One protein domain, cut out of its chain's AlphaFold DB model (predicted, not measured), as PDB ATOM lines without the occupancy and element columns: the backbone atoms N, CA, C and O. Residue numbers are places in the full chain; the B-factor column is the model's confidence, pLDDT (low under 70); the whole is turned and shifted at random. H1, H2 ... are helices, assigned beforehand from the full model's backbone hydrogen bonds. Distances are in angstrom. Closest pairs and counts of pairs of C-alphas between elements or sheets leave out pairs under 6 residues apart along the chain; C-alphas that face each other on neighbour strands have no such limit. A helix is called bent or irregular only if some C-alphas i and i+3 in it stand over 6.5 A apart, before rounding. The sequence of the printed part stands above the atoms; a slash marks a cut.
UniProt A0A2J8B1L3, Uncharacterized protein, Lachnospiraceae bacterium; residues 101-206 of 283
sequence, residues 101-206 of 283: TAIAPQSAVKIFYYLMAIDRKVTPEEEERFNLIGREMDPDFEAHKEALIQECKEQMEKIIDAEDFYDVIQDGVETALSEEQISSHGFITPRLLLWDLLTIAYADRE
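This is residues 101 to 206 of the 283 residues of an uncharacterized protein of Lachnospiraceae bacterium (UniProt A0A2J8B1L3). One helix, H1, runs through the middle of a cluster of five, and the other four surround it: H2 and H4 lie on opposite sides nearly in line with it, while H3 crosses a third side steeply and H5 covers the side opposite H3. The printed part has 106 residues with five named helices, H1 to H5 in chain order, and no named strand; the class is all helix. It is compact, with a radius of gyration of the C-alphas of 13.2 A and spans of 38 by 31 by 26 A.

H1, residues 105 to 117, begins at C-alpha 105 (-34.322, 31.670, -25.286) and measures 18.4 A. H2, residues 124 to 137, measures 19.7 A. H3, residues 141 to 156, measures 21.5 A and is irregular, with C-alphas 143 and 146 7.6 A apart. H4, residues 165 to 178, measures 20.1 A. H5, residues 190 to 201, measures 16.3 A and ends at C-alpha 201 (-33.087, 47.994, -17.156).

The hub H1 forms a hairpin with H2, at a shallow tilt of 10 degrees, opposite ways; their closest C-alphas, of Pro 105 and Met 137, are 6.3 A apart. H1 touches H4 at 8 degrees, opposite ways, closest at the C-alphas of Ser 107 and Ala 176, 5.0 A. With residues 145 to 152 alone, H3 touches H1 at a steep tilt of 52 degrees, closest at C-alphas 148 and 110, 6.3 A. H1, H2 and H5 form an up and down bundle, each running against the one before it. H5 touches H2 with residues 196 to 201 alone, closest at C-alphas 200 and 126, 5.3 A. H2 and H4 are apart, as are H3 and H5. Every O i to N i+4 pair is within hydrogen-bond range in H1, H2, H4 and H5, and 10 of 12 in H3.

The farthest C-alphas, of Asp 161 and Ser 184, are 38.2 A apart. The printed part has no cut, and the link from H4 to H5 is long, with 11 residues. Mean pLDDT of the printed part is 86.7; residues 101, 180 and 182 to 185 are under 70.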
ATOM      1  N   THR A 101     -23.543  33.474 -32.651       64.00
ATOM      2  CA  THR A 101     -24.454  34.097 -33.634       64.00
ATOM      3  C   THR A 101     -25.924  33.986 -33.228       64.00
ATOM      4  O   THR A 101     -26.778  34.690 -33.761       64.00
ATOM      5  N   ALA A 102     -26.212  33.072 -32.310       74.88
ATOM      6  CA  ALA A 102     -27.533  32.673 -31.871       74.88
ATOM      7  C   ALA A 102     -27.457  32.428 -30.366       74.88
ATOM      8  O   ALA A 102     -26.490  31.824 -29.907       74.88
ATOM      9  N   ILE A 103     -28.441  32.933 -29.630       86.56
ATOM     10  CA  ILE A 103     -28.589  32.730 -28.190       86.56
ATOM     11  C   ILE A 103     -29.905  31.989 -27.973       86.56
ATOM     12  O   ILE A 103     -30.925  32.384 -28.547       86.56
ATOM     13  N   ALA A 104     -29.893  30.916 -27.187       88.31
ATOM     14  CA  ALA A 104     -31.119  30.195 -26.871       88.31
ATOM     15  C   ALA A 104     -32.041  31.071 -25.999       88.31
ATOM     16  O   ALA A 104     -31.543  31.799 -25.133       88.31
ATOM     17  N   PRO A 105     -33.372  30.985 -26.163       88.00
ATOM     18  CA  PRO A 105     -34.322  31.670 -25.286       88.00
ATOM     19  C   PRO A 105     -34.070  31.431 -23.798       88.00
ATOM     20  O   PRO A 105     -34.058  32.372 -23.013       88.00
ATOM     21  N   GLN A 106     -33.738  30.198 -23.422       89.19
ATOM     22  CA  GLN A 106     -33.425  29.832 -22.044       89.19
ATOM     23  C   GLN A 106     -32.188  30.580 -21.520       89.19
ATOM     24  O   GLN A 106     -32.209  31.135 -20.422       89.19
ATOM     25  N   SER A 107     -31.123  30.655 -22.322       91.06
ATOM     26  CA  SER A 107     -29.906  31.399 -21.976       91.06
ATOM     27  C   SER A 107     -30.179  32.900 -21.862       91.06
ATOM     28  O   SER A 107     -29.707  33.539 -20.922       91.06
ATOM     29  N   ALA A 108     -30.988  33.469 -22.762       91.88
ATOM     30  CA  ALA A 108     -31.404  34.869 -22.691       91.88
ATOM     31  C   ALA A 108     -32.200  35.172 -21.413       91.88
ATOM     32  O   ALA A 108     -31.916  36.162 -20.741       91.88
ATOM     33  N   VAL A 109     -33.118  34.285 -21.019       92.88
ATOM     34  CA  VAL A 109     -33.883  34.396 -19.768       92.88
ATOM     35  C   VAL A 109     -32.964  34.419 -18.543       92.88
ATOM     36  O   VAL A 109     -33.149  35.268 -17.668       92.88
ATOM     37  N   LYS A 110     -31.935  33.559 -18.491       93.50
ATOM     38  CA  LYS A 110     -30.921  33.601 -17.418       93.50
ATOM     39  C   LYS A 110     -30.194  34.953 -17.391       93.50
ATOM     40  O   LYS A 110     -30.053  35.561 -16.335       93.50
ATOM     41  N   ILE A 111     -29.783  35.460 -18.556       94.50
ATOM     42  CA  ILE A 111     -29.087  36.753 -18.682       94.50
ATOM     43  C   ILE A 111     -29.983  37.923 -18.247       94.50
ATOM     44  O   ILE A 111     -29.507  38.825 -17.556       94.50
ATOM     45  N   PHE A 112     -31.272  37.908 -18.595       94.69
ATOM     46  CA  PHE A 112     -32.235  38.905 -18.122       94.69
ATOM     47  C   PHE A 112     -32.378  38.882 -16.601       94.69
ATOM     48  O   PHE A 112     -32.401  39.936 -15.971       94.69
ATOM     49  N   TYR A 113     -32.433  37.691 -16.001       93.69
ATOM     50  CA  TYR A 113     -32.489  37.572 -14.551       93.69
ATOM     51  C   TYR A 113     -31.220  38.114 -13.880       93.69
ATOM     52  O   TYR A 113     -31.320  38.850 -12.901       93.69
ATOM     53  N   TYR A 114     -30.036  37.823 -14.424       93.69
ATOM     54  CA  TYR A 114     -28.781  38.374 -13.903       93.69
ATOM     55  C   TYR A 114     -28.712  39.903 -13.974       93.69
ATOM     56  O   TYR A 114     -28.170  40.508 -13.054       93.69
ATOM     57  N   LEU A 115     -29.280  40.523 -15.017       94.31
ATOM     58  CA  LEU A 115     -29.422  41.980 -15.088       94.31
ATOM     59  C   LEU A 115     -30.266  42.499 -13.917       94.31
ATOM     60  O   LEU A 115     -29.773  43.320 -13.156       94.31
ATOM     61  N   MET A 116     -31.489  41.987 -13.742       92.38
ATOM     62  CA  MET A 116     -32.398  42.449 -12.677       92.38
ATOM     63  C   MET A 116     -31.860  42.171 -11.267       92.38
ATOM     64  O   MET A 116     -32.269  42.785 -10.290       92.38
ATOM     65  N   ALA A 117     -30.986  41.177 -11.123       90.12
ATOM     66  CA  ALA A 117     -30.412  40.823  -9.834       90.12
ATOM     67  C   ALA A 117     -29.163  41.652  -9.490       90.12
ATOM     68  O   ALA A 117     -28.680  41.556  -8.359       90.12
ATOM     69  N   ILE A 118     -28.611  42.432 -10.427       88.31
ATOM     70  CA  ILE A 118     -27.259  42.987 -10.296       88.31
ATOM     71  C   ILE A 118     -27.129  44.081  -9.237       88.31
ATOM     72  O   ILE A 118     -26.112  44.181  -8.552       88.31
ATOM     73  N   ASP A 119     -28.170  44.879  -9.068       85.62
ATOM     74  CA  ASP A 119     -28.274  45.904  -8.034       85.62
ATOM     75  C   ASP A 119     -28.838  45.331  -6.713       85.62
ATOM     76  O   ASP A 119     -29.007  46.050  -5.725       85.62
ATOM     77  N   ARG A 120     -29.067  44.006  -6.681       83.38
ATOM     78  CA  ARG A 120     -29.662  43.218  -5.591       83.38
ATOM     79  C   ARG A 120     -31.130  43.546  -5.317       83.38
ATOM     80  O   ARG A 120     -31.629  43.203  -4.239       83.38
ATOM     81  N   LYS A 121     -31.831  44.171  -6.261       85.75
ATOM     82  CA  LYS A 121     -33.223  44.575  -6.098       85.75
ATOM     83  C   LYS A 121     -33.989  44.394  -7.407       85.75
ATOM     84  O   LYS A 121     -34.062  45.284  -8.230       85.75
ATOM     85  N   VAL A 122     -34.722  43.289  -7.496       87.62
ATOM     86  CA  VAL A 122     -35.692  43.094  -8.579       87.62
ATOM     87  C   VAL A 122     -36.956  43.899  -8.273       87.62
ATOM     88  O   VAL A 122     -37.631  43.646  -7.268       87.62
ATOM     89  N   THR A 123     -37.285  44.870  -9.119       90.00
ATOM     90  CA  THR A 123     -38.518  45.658  -9.003       90.00
ATOM     91  C   THR A 123     -39.707  44.975  -9.693       90.00
ATOM     92  O   THR A 123     -39.526  44.196 -10.633       90.00
ATOM     93  N   PRO A 124     -40.957  45.260  -9.270       91.19
ATOM     94  CA  PRO A 124     -42.146  44.750  -9.958       91.19
ATOM     95  C   PRO A 124     -42.220  45.169 -11.432       91.19
ATOM     96  O   PRO A 124     -42.685  44.397 -12.267       91.19
ATOM     97  N   GLU A 125     -41.769  46.382 -11.757       90.00
ATOM     98  CA  GLU A 125     -41.752  46.919 -13.116       90.00
ATOM     99  C   GLU A 125     -40.779  46.155 -14.026       90.00
ATOM    100  O   GLU A 125     -41.119  45.851 -15.174       90.00
ATOM    101  N   GLU A 126     -39.587  45.820 -13.528       91.75
ATOM    102  CA  GLU A 126     -38.630  44.974 -14.250       91.75
ATOM    103  C   GLU A 126     -39.160  43.555 -14.412       91.75
ATOM    104  O   GLU A 126     -39.102  43.011 -15.514       91.75
ATOM    105  N   GLU A 127     -39.738  42.973 -13.354       92.56
ATOM    106  CA  GLU A 127     -40.302  41.627 -13.419       92.56
ATOM    107  C   GLU A 127     -41.451  41.554 -14.440       92.56
ATOM    108  O   GLU A 127     -41.550  40.593 -15.209       92.56
ATOM    109  N   GLU A 128     -42.308  42.577 -14.506       93.69
ATOM    110  CA  GLU A 128     -43.358  42.673 -15.521       93.69
ATOM    111  C   GLU A 128     -42.760  42.676 -16.935       93.69
ATOM    112  O   GLU A 128     -43.208  41.910 -17.794       93.69
ATOM    113  N   ARG A 129     -41.722  43.487 -17.182       92.50
ATOM    114  CA  ARG A 129     -41.056  43.553 -18.493       92.50
ATOM    115  C   ARG A 129     -40.345  42.261 -18.851       92.50
ATOM    116  O   ARG A 129     -40.513  41.779 -19.968       92.50
ATOM    117  N   PHE A 130     -39.637  41.670 -17.901       94.12
ATOM    118  CA  PHE A 130     -39.012  40.365 -18.034       94.12
ATOM    119  C   PHE A 130     -40.026  39.285 -18.423       94.12
ATOM    120  O   PHE A 130     -39.798  38.546 -19.378       94.12
ATOM    121  N   ASN A 131     -41.180  39.231 -17.752       93.56
ATOM    122  CA  ASN A 131     -42.225  38.256 -18.065       93.56
ATOM    123  C   ASN A 131     -42.850  38.487 -19.445       93.56
ATOM    124  O   ASN A 131     -43.151  37.528 -20.152       93.56
ATOM    125  N   LEU A 132     -43.071  39.747 -19.830       93.44
ATOM    126  CA  LEU A 132     -43.618  40.088 -21.143       93.44
ATOM    127  C   LEU A 132     -42.679  39.641 -22.267       93.44
ATOM    128  O   LEU A 132     -43.122  38.952 -23.184       93.44
ATOM    129  N   ILE A 133     -41.396  39.984 -22.159       92.12
ATOM    130  CA  ILE A 133     -40.375  39.624 -23.149       92.12
ATOM    131  C   ILE A 133     -40.168  38.108 -23.172       92.12
ATOM    132  O   ILE A 133     -40.145  37.513 -24.245       92.12
ATOM    133  N   GLY A 134     -40.098  37.466 -22.001       89.44
ATOM    134  CA  GLY A 134     -39.945  36.017 -21.883       89.44
ATOM    135  C   GLY A 134     -41.042  35.246 -22.618       89.44
ATOM    136  O   GLY A 134     -40.736  34.334 -23.378       89.44
ATOM    137  N   ARG A 135     -42.310  35.661 -22.482       91.75
ATOM    138  CA  ARG A 135     -43.450  35.045 -23.193       91.75
ATOM    139  C   ARG A 135     -43.449  35.287 -24.699       91.75
ATOM    140  O   ARG A 135     -43.970  34.463 -25.445       91.75
ATOM    141  N   GLU A 136     -42.957  36.441 -25.145       89.44
ATOM    142  CA  GLU A 136     -42.851  36.748 -26.576       89.44
ATOM    143  C   GLU A 136     -41.739  35.925 -27.236       89.44
ATOM    144  O   GLU A 136     -41.862  35.497 -28.384       89.44
ATOM    145  N   MET A 137     -40.670  35.685 -26.483       86.00
ATOM    146  CA  MET A 137     -39.460  35.012 -26.920       86.00
ATOM    147  C   MET A 137     -39.558  33.483 -26.871       86.00
ATOM    148  O   MET A 137     -39.075  32.816 -27.786       86.00
ATOM    149  N   ASP A 138     -40.165  32.930 -25.819       84.88
ATOM    150  CA  ASP A 138     -40.315  31.491 -25.616       84.88
ATOM    151  C   ASP A 138     -41.780  31.129 -25.298       84.88
ATOM    152  O   ASP A 138     -42.303  31.508 -24.245       84.88
ATOM    153  N   PRO A 139     -42.462  30.362 -26.170       85.38
ATOM    154  CA  PRO A 139     -43.823  29.890 -25.915       85.38
ATOM    155  C   PRO A 139     -43.974  29.077 -24.621       85.38
ATOM    156  O   PRO A 139     -45.042  29.106 -24.010       85.38
ATOM    157  N   ASP A 140     -42.919  28.372 -24.201       87.00
ATOM    158  CA  ASP A 140     -42.913  27.520 -23.010       87.00
ATOM    159  C   ASP A 140     -42.304  28.228 -21.788       87.00
ATOM    160  O   ASP A 140     -42.063  27.583 -20.765       87.00
ATOM    161  N   PHE A 141     -42.082  29.548 -21.863       88.94
ATOM    162  CA  PHE A 141     -41.457  30.366 -20.815       88.94
ATOM    163  C   PHE A 141     -41.988  30.065 -19.411       88.94
ATOM    164  O   PHE A 141     -41.221  29.775 -18.499       88.94
ATOM    165  N   GLU A 142     -43.309  30.067 -19.229       90.31
ATOM    166  CA  GLU A 142     -43.932  29.845 -17.915       90.31
ATOM    167  C   GLU A 142     -43.645  28.453 -17.336       90.31
ATOM    168  O   GLU A 142     -43.622  28.284 -16.120       90.31
ATOM    169  N   ALA A 143     -43.400  27.449 -18.185       89.19
ATOM    170  CA  ALA A 143     -43.137  26.087 -17.734       89.19
ATOM    171  C   ALA A 143     -41.735  25.926 -17.128       89.19
ATOM    172  O   ALA A 143     -41.539  25.059 -16.277       89.19
ATOM    173  N   HIS A 144     -40.764  26.739 -17.557       86.75
ATOM    174  CA  HIS A 144     -39.368  26.614 -17.129       86.75
ATOM    175  C   HIS A 144     -38.805  27.869 -16.445       86.75
ATOM    176  O   HIS A 144     -37.720  27.792 -15.870       86.75
ATOM    177  N   LYS A 145     -39.528  28.999 -16.435       91.00
ATOM    178  CA  LYS A 145     -39.129  30.260 -15.782       91.00
ATOM    179  C   LYS A 145     -38.619  30.027 -14.361       91.00
ATOM    180  O   LYS A 145     -37.523  30.464 -14.026       91.00
ATOM    181  N   GLU A 146     -39.409  29.353 -13.524       92.12
ATOM    182  CA  GLU A 146     -39.052  29.140 -12.116       92.12
ATOM    183  C   GLU A 146     -37.782  28.296 -11.966       92.12
ATOM    184  O   GLU A 146     -36.937  28.622 -11.134       92.12
ATOM    185  N   ALA A 147     -37.612  27.271 -12.806       91.81
ATOM    186  CA  ALA A 147     -36.416  26.434 -12.808       91.81
ATOM    187  C   ALA A 147     -35.168  27.236 -13.215       91.81
ATOM    188  O   ALA A 147     -34.169  27.202 -12.502       91.81
ATOM    189  N   LEU A 148     -35.246  28.033 -14.288       90.81
ATOM    190  CA  LEU A 148     -34.127  28.874 -14.731       90.81
ATOM    191  C   LEU A 148     -33.750  29.936 -13.690       90.81
ATOM    192  O   LEU A 148     -32.570  30.175 -13.442       90.81
ATOM    193  N   ILE A 149     -34.742  30.569 -13.058       91.56
ATOM    194  CA  ILE A 149     -34.506  31.533 -11.975       91.56
ATOM    195  C   ILE A 149     -33.843  30.842 -10.782       91.56
ATOM    196  O   ILE A 149     -32.938  31.410 -10.170       91.56
ATOM    197  N   GLN A 150     -34.283  29.632 -10.442       90.88
ATOM    198  CA  GLN A 150     -33.711  28.867  -9.344       90.88
ATOM    199  C   GLN A 150     -32.250  28.490  -9.624       90.88
ATOM    200  O   GLN A 150     -31.406  28.718  -8.761       90.88
ATOM    201  N   GLU A 151     -31.921  28.047 -10.842       90.50
ATOM    202  CA  GLU A 151     -30.531  27.822 -11.271       90.50
ATOM    203  C   GLU A 151     -29.674  29.090 -11.123       90.50
ATOM    204  O   GLU A 151     -28.545  29.041 -10.628       90.50
ATOM    205  N   CYS A 152     -30.216  30.252 -11.504       90.31
ATOM    206  CA  CYS A 152     -29.504  31.520 -11.359       90.31
ATOM    207  C   CYS A 152     -29.259  31.871  -9.885       90.31
ATOM    208  O   CYS A 152     -28.166  32.315  -9.537       90.31
ATOM    209  N   LYS A 153     -30.251  31.655  -9.013       89.19
ATOM    210  CA  LYS A 153     -30.118  31.876  -7.565       89.19
ATOM    211  C   LYS A 153     -29.073  30.952  -6.948       89.19
ATOM    212  O   LYS A 153     -28.218  31.435  -6.218       89.19
ATOM    213  N   GLU A 154     -29.083  29.669  -7.290       89.06
ATOM    214  CA  GLU A 154     -28.089  28.692  -6.824       89.06
ATOM    215  C   GLU A 154     -26.668  29.046  -7.284       89.06
ATOM    216  O   GLU A 154     -25.703  28.864  -6.542       89.06
ATOM    217  N   GLN A 155     -26.519  29.600  -8.491       85.69
ATOM    218  CA  GLN A 155     -25.235  30.134  -8.944       85.69
ATOM    219  C   GLN A 155     -24.787  31.316  -8.074       85.69
ATOM    220  O   GLN A 155     -23.624  31.379  -7.684       85.69
ATOM    221  N   MET A 156     -25.704  32.221  -7.728       84.81
ATOM    222  CA  MET A 156     -25.422  33.368  -6.860       84.81
ATOM    223  C   MET A 156     -25.191  32.974  -5.389       84.81
ATOM    224  O   MET A 156     -24.522  33.702  -4.666       84.81
ATOM    225  N   GLU A 157     -25.667  31.817  -4.925       84.44
ATOM    226  CA  GLU A 157     -25.347  31.303  -3.580       84.44
ATOM    227  C   GLU A 157     -23.868  30.911  -3.422       84.44
ATOM    228  O   GLU A 157     -23.378  30.787  -2.300       84.44
ATOM    229  N   LYS A 158     -23.124  30.761  -4.527       80.19
ATOM    230  CA  LYS A 158     -21.678  30.477  -4.514       80.19
ATOM    231  C   LYS A 158     -20.823  31.693  -4.147       80.19
ATOM    232  O   LYS A 158     -19.607  31.558  -4.055       80.19
ATOM    233  N   ILE A 159     -21.436  32.861  -3.957       81.81
ATOM    234  CA  ILE A 159     -20.755  34.093  -3.554       81.81
ATOM    235  C   ILE A 159     -20.201  33.913  -2.140       81.81
ATOM    236  O   ILE A 159     -20.953  33.724  -1.184       81.81
ATOM    237  N   ILE A 160     -18.876  33.973  -2.022       72.75
ATOM    238  CA  ILE A 160     -18.170  33.857  -0.743       72.75
ATOM    239  C   ILE A 160     -17.999  35.251  -0.141       72.75
ATOM    240  O   ILE A 160     -18.444  35.490   0.983       72.75
ATOM    241  N   ASP A 161     -17.433  36.182  -0.914       79.88
ATOM    242  CA  ASP A 161     -17.232  37.567  -0.506       79.88
ATOM    243  C   ASP A 161     -18.147  38.529  -1.277       79.88
ATOM    244  O   ASP A 161     -18.495  38.327  -2.438       79.88
ATOM    245  N   ALA A 162     -18.544  39.634  -0.637       73.88
ATOM    246  CA  ALA A 162     -19.440  40.616  -1.255       73.88
ATOM    247  C   ALA A 162     -18.842  41.293  -2.506       73.88
ATOM    248  O   ALA A 162     -19.606  41.819  -3.319       73.88
ATOM    249  N   GLU A 163     -17.513  41.287  -2.635       77.44
ATOM    250  CA  GLU A 163     -16.760  41.808  -3.783       77.44
ATOM    251  C   GLU A 163     -16.833  40.861  -4.996       77.44
ATOM    252  O   GLU A 163     -16.860  41.343  -6.127       77.44
ATOM    253  N   ASP A 164     -17.008  39.553  -4.768       82.69
ATOM    254  CA  ASP A 164     -17.118  38.528  -5.819       82.69
ATOM    255  C   ASP A 164     -18.488  38.539  -6.510       82.69
ATOM    256  O   ASP A 164     -18.703  37.844  -7.499       82.69
ATOM    257  N   PHE A 165     -19.449  39.313  -5.992       84.31
ATOM    258  CA  PHE A 165     -20.829  39.316  -6.476       84.31
ATOM    259  C   PHE A 165     -20.919  39.557  -7.988       84.31
ATOM    260  O   PHE A 165     -21.653  38.866  -8.694       84.31
ATOM    261  N   TYR A 166     -20.153  40.529  -8.486       85.69
ATOM    262  CA  TYR A 166     -20.134  40.855  -9.908       85.69
ATOM    263  C   TYR A 166     -19.459  39.748 -10.732       85.69
ATOM    264  O   TYR A 166     -19.952  39.405 -11.805       85.69
ATOM    265  N   ASP A 167     -18.383  39.156 -10.215       87.44
ATOM    266  CA  ASP A 167     -17.630  38.099 -10.892       87.44
ATOM    267  C   ASP A 167     -18.470  36.814 -11.009       87.44
ATOM    268  O   ASP A 167     -18.541  36.216 -12.079       87.44
ATOM    269  N   VAL A 168     -19.230  36.454  -9.968       87.94
ATOM    270  CA  VAL A 168     -20.158  35.309 -10.002       87.94
ATOM    271  C   VAL A 168     -21.293  35.515 -11.010       87.94
ATOM    272  O   VAL A 168     -21.695  34.570 -11.695       87.94
ATOM    273  N   ILE A 169     -21.802  36.745 -11.143       88.75
ATOM    274  CA  ILE A 169     -22.783  37.082 -12.184       88.75
ATOM    275  C   ILE A 169     -22.161  36.939 -13.579       88.75
ATOM    276  O   ILE A 169     -22.793  36.366 -14.470       88.75
ATOM    277  N   GLN A 170     -20.932  37.421 -13.780       89.81
ATOM    278  CA  GLN A 170     -20.226  37.246 -15.051       89.81
ATOM    279  C   GLN A 170     -20.023  35.766 -15.384       89.81
ATOM    280  O   GLN A 170     -20.342  35.353 -16.496       89.81
ATOM    281  N   ASP A 171     -19.596  34.952 -14.422       88.25
ATOM    282  CA  ASP A 171     -19.434  33.507 -14.602       88.25
ATOM    283  C   ASP A 171     -20.764  32.812 -14.935       88.25
ATOM    284  O   ASP A 171     -20.808  31.898 -15.764       88.25
ATOM    285  N   GLY A 172     -21.868  33.253 -14.324       87.81
ATOM    286  CA  GLY A 172     -23.219  32.796 -14.658       87.81
ATOM    287  C   GLY A 172     -23.605  33.110 -16.106       87.81
ATOM    288  O   GLY A 172     -24.112  32.240 -16.816       87.81
ATOM    289  N   VAL A 173     -23.293  34.318 -16.579       89.94
ATOM    290  CA  VAL A 173     -23.492  34.717 -17.980       89.94
ATOM    291  C   VAL A 173     -22.610  33.904 -18.927       89.94
ATOM    292  O   VAL A 173     -23.107  33.413 -19.936       89.94
ATOM    293  N   GLU A 174     -21.323  33.726 -18.623       89.69
ATOM    294  CA  GLU A 174     -20.417  32.915 -19.450       89.69
ATOM    295  C   GLU A 174     -20.885  31.463 -19.537       89.69
ATOM    296  O   GLU A 174     -20.837  30.861 -20.610       89.69
ATOM    297  N   THR A 175     -21.397  30.918 -18.431       88.25
ATOM    298  CA  THR A 175     -22.002  29.583 -18.399       88.25
ATOM    299  C   THR A 175     -23.224  29.536 -19.314       88.25
ATOM    300  O   THR A 175     -23.272  28.700 -20.214       88.25
ATOM    301  N   ALA A 176     -24.156  30.484 -19.167       87.62
ATOM    302  CA  ALA A 176     -25.363  30.559 -19.988       87.62
ATOM    303  C   ALA A 176     -25.058  30.729 -21.488       87.62
ATOM    304  O   ALA A 176     -25.756  30.155 -22.320       87.62
ATOM    305  N   LEU A 177     -24.010  31.481 -21.843       86.50
ATOM    306  CA  LEU A 177     -23.561  31.674 -23.227       86.50
ATOM    307  C   LEU A 177     -22.754  30.487 -23.783       86.50
ATOM    308  O   LEU A 177     -22.610  30.372 -25.000       86.50
ATOM    309  N   SER A 178     -22.219  29.623 -22.917       81.69
ATOM    310  CA  SER A 178     -21.475  28.414 -23.304       81.69
ATOM    311  C   SER A 178     -22.370  27.179 -23.462       81.69
ATOM    312  O   SER A 178     -21.929  26.181 -24.031       81.69
ATOM    313  N   GLU A 179     -23.609  27.232 -22.962       78.75
ATOM    314  CA  GLU A 179     -24.635  26.199 -23.161       78.75
ATOM    315  C   GLU A 179     -25.000  26.038 -24.649       78.75
ATOM    316  O   GLU A 179     -24.636  26.854 -25.500       78.75
ATOM    317  N   GLU A 180     -25.721  24.967 -24.989       69.69
ATOM    318  CA  GLU A 180     -26.187  24.756 -26.359       69.69
ATOM    319  C   GLU A 180     -27.183  25.854 -26.752       69.69
ATOM    320  O   GLU A 180     -28.310  25.911 -26.270       69.69
ATOM    321  N   GLN A 181     -26.758  26.736 -27.655       72.62
ATOM    322  CA  GLN A 181     -27.562  27.887 -28.071       72.62
ATOM    323  C   GLN A 181     -28.608  27.550 -29.148       72.62
ATOM    324  O   GLN A 181     -29.330  28.427 -29.624       72.62
ATOM    325  N   ILE A 182     -28.678  26.283 -29.566       61.50
ATOM    326  CA  ILE A 182     -29.640  25.792 -30.552       61.50
ATOM    327  C   ILE A 182     -30.838  25.232 -29.788       61.50
ATOM    328  O   ILE A 182     -30.799  24.121 -29.273       61.50
ATOM    329  N   SER A 183     -31.917  26.009 -29.737       65.12
ATOM    330  CA  SER A 183     -33.181  25.601 -29.126       65.12
ATOM    331  C   SER A 183     -34.221  25.261 -30.196       65.12
ATOM    332  O   SER A 183     -34.233  25.839 -31.287       65.12
ATOM    333  N   SER A 184     -35.144  24.344 -29.886       63.47
ATOM    334  CA  SER A 184     -36.315  24.044 -30.728       63.47
ATOM    335  C   SER A 184     -37.232  25.252 -30.928       63.47
ATOM    336  O   SER A 184     -37.984  25.294 -31.902       63.47
ATOM    337  N   HIS A 185     -37.154  26.232 -30.028       64.00
ATOM    338  CA  HIS A 185     -38.002  27.424 -30.005       64.00
ATOM    339  C   HIS A 185     -37.399  28.604 -30.779       64.00
ATOM    340  O   HIS A 185     -37.985  29.681 -30.826       64.00
ATOM    341  N   GLY A 186     -36.258  28.393 -31.446       73.00
ATOM    342  CA  GLY A 186     -35.577  29.401 -32.249       73.00
ATOM    343  C   GLY A 186     -34.328  29.946 -31.565       73.00
ATOM    344  O   GLY A 186     -33.708  29.281 -30.739       73.00
ATOM    345  N   PHE A 187     -33.930  31.151 -31.968       81.75
ATOM    346  CA  PHE A 187     -32.745  31.823 -31.454       81.75
ATOM    347  C   PHE A 187     -32.958  33.332 -31.386       81.75
ATOM    348  O   PHE A 187     -33.741  33.903 -32.146       81.75
ATOM    349  N   ILE A 188     -32.189  33.975 -30.516       85.81
ATOM    350  CA  ILE A 188     -32.147  35.425 -30.348       85.81
ATOM    351  C   ILE A 188     -30.804  35.931 -30.845       85.81
ATOM    352  O   ILE A 188     -29.759  35.322 -30.609       85.81
ATOM    353  N   THR A 189     -30.825  37.053 -31.559       87.69
ATOM    354  CA  THR A 189     -29.592  37.711 -31.984       87.69
ATOM    355  C   THR A 189     -29.013  38.528 -30.828       87.69
ATOM    356  O   THR A 189     -29.769  39.098 -30.038       87.69
ATOM    357  N   PRO A 190     -27.682  38.687 -30.742       89.94
ATOM    358  CA  PRO A 190     -27.063  39.520 -29.711       89.94
ATOM    359  C   PRO A 190     -27.618  40.948 -29.617       89.94
ATOM    360  O   PRO A 190     -27.752  41.501 -28.527       89.94
ATOM    361  N   ARG A 191     -27.967  41.551 -30.762       91.50
ATOM    362  CA  ARG A 191     -28.539  42.902 -30.813       91.50
ATOM    363  C   ARG A 191     -29.966  42.960 -30.277       91.50
ATOM    364  O   ARG A 191     -30.313  43.945 -29.635       91.50
ATOM    365  N   LEU A 192     -30.770  41.924 -30.529       91.50
ATOM    366  CA  LEU A 192     -32.106  41.818 -29.948       91.50
ATOM    367  C   LEU A 192     -32.008  41.634 -28.431       91.50
ATOM    368  O   LEU A 192     -32.621  42.402 -27.701       91.50
ATOM    369  N   LEU A 193     -31.134  40.733 -27.964       92.94
ATOM    370  CA  LEU A 193     -30.877  40.542 -26.534       92.94
ATOM    371  C   LEU A 193     -30.489  41.860 -25.844       92.94
ATOM    372  O   LEU A 193     -31.003  42.176 -24.776       92.94
ATOM    373  N   LEU A 194     -29.591  42.641 -26.453       94.50
ATOM    374  CA  LEU A 194     -29.174  43.938 -25.921       94.50
ATOM    375  C   LEU A 194     -30.341  44.929 -25.814       94.50
ATOM    376  O   LEU A 194     -30.444  45.647 -24.820       94.50
ATOM    377  N   TRP A 195     -31.195  44.990 -26.836       95.25
ATOM    378  CA  TRP A 195     -32.373  45.851 -26.812       95.25
ATOM    379  C   TRP A 195     -33.353  45.429 -25.716       95.25
ATOM    380  O   TRP A 195     -33.793  46.273 -24.936       95.25
ATOM    381  N   ASP A 196     -33.629  44.132 -25.600       94.62
ATOM    382  CA  ASP A 196     -34.519  43.585 -24.579       94.62
ATOM    383  C   ASP A 196     -33.982  43.878 -23.169       94.62
ATOM    384  O   ASP A 196     -34.710  44.387 -22.316       94.62
ATOM    385  N   LEU A 197     -32.678  43.701 -22.945       94.88
ATOM    386  CA  LEU A 197     -32.019  44.083 -21.695       94.88
ATOM    387  C   LEU A 197     -32.170  45.577 -21.381       94.88
ATOM    388  O   LEU A 197     -32.461  45.932 -20.243       94.88
ATOM    389  N   LEU A 198     -32.012  46.463 -22.371       94.31
ATOM    390  CA  LEU A 198     -32.252  47.897 -22.179       94.31
ATOM    391  C   LEU A 198     -33.715  48.177 -21.813       94.31
ATOM    392  O   LEU A 198     -33.981  49.047 -20.989       94.31
ATOM    393  N   THR A 199     -34.679  47.462 -22.398       92.81
ATOM    394  CA  THR A 199     -36.094  47.664 -22.043       92.81
ATOM    395  C   THR A 199     -36.409  47.240 -20.608       92.81
ATOM    396  O   THR A 199     -37.245  47.885 -19.975       92.81
ATOM    397  N   ILE A 200     -35.723  46.210 -20.094       92.75
ATOM    398  CA  ILE A 200     -35.831  45.756 -18.701       92.75
ATOM    399  C   ILE A 200     -35.138  46.752 -17.769       92.75
ATOM    400  O   ILE A 200     -35.801  47.282 -16.891       92.75
ATOM    401  N   ALA A 201     -33.869  47.094 -18.016       92.19
ATOM    402  CA  ALA A 201     -33.087  47.994 -17.156       92.19
ATOM    403  C   ALA A 201     -33.714  49.392 -17.012       92.19
ATOM    404  O   ALA A 201     -33.562  50.090 -16.020       92.19
ATOM    405  N   TYR A 202     -34.432  49.858 -18.037       90.50
ATOM    406  CA  TYR A 202     -35.143  51.129 -17.949       90.50
ATOM    407  C   TYR A 202     -36.556  50.995 -17.364       90.50
ATOM    408  O   TYR A 202     -37.226  52.019 -17.226       90.50
ATOM    409  N   ALA A 203     -37.061  49.803 -17.044       87.94
ATOM    410  CA  ALA A 203     -38.454  49.597 -16.644       87.94
ATOM    411  C   ALA A 203     -38.843  50.460 -15.433       87.94
ATOM    412  O   ALA A 203     -39.788  51.257 -15.529       87.94
ATOM    413  N   ASP A 204     -38.046  50.389 -14.371       82.94
ATOM    414  CA  ASP A 204     -38.258  51.032 -13.070       82.94
ATOM    415  C   ASP A 204     -37.821  52.513 -13.008       82.94
ATOM    416  O   ASP A 204     -38.141  53.227 -12.058       82.94
ATOM    417  N   ARG A 205     -37.207  53.012 -14.094       73.44
ATOM    418  CA  ARG A 205     -36.698  54.388 -14.290       73.44
ATOM    419  C   ARG A 205     -35.369  54.690 -13.590       73.44
ATOM    420  O   ARG A 205     -34.937  55.842 -13.681       73.44
ATOM    421  N   GLU A 206     -34.707  53.708 -12.990       76.56
ATOM    422  CA  GLU A 206     -33.439  53.875 -12.277       76.56
ATOM    423  C   GLU A 206     -32.295  53.130 -12.971       76.56
ATOM    424  O   GLU A 206     -31.588  52.356 -12.346       76.56
TER     425      GLU A 206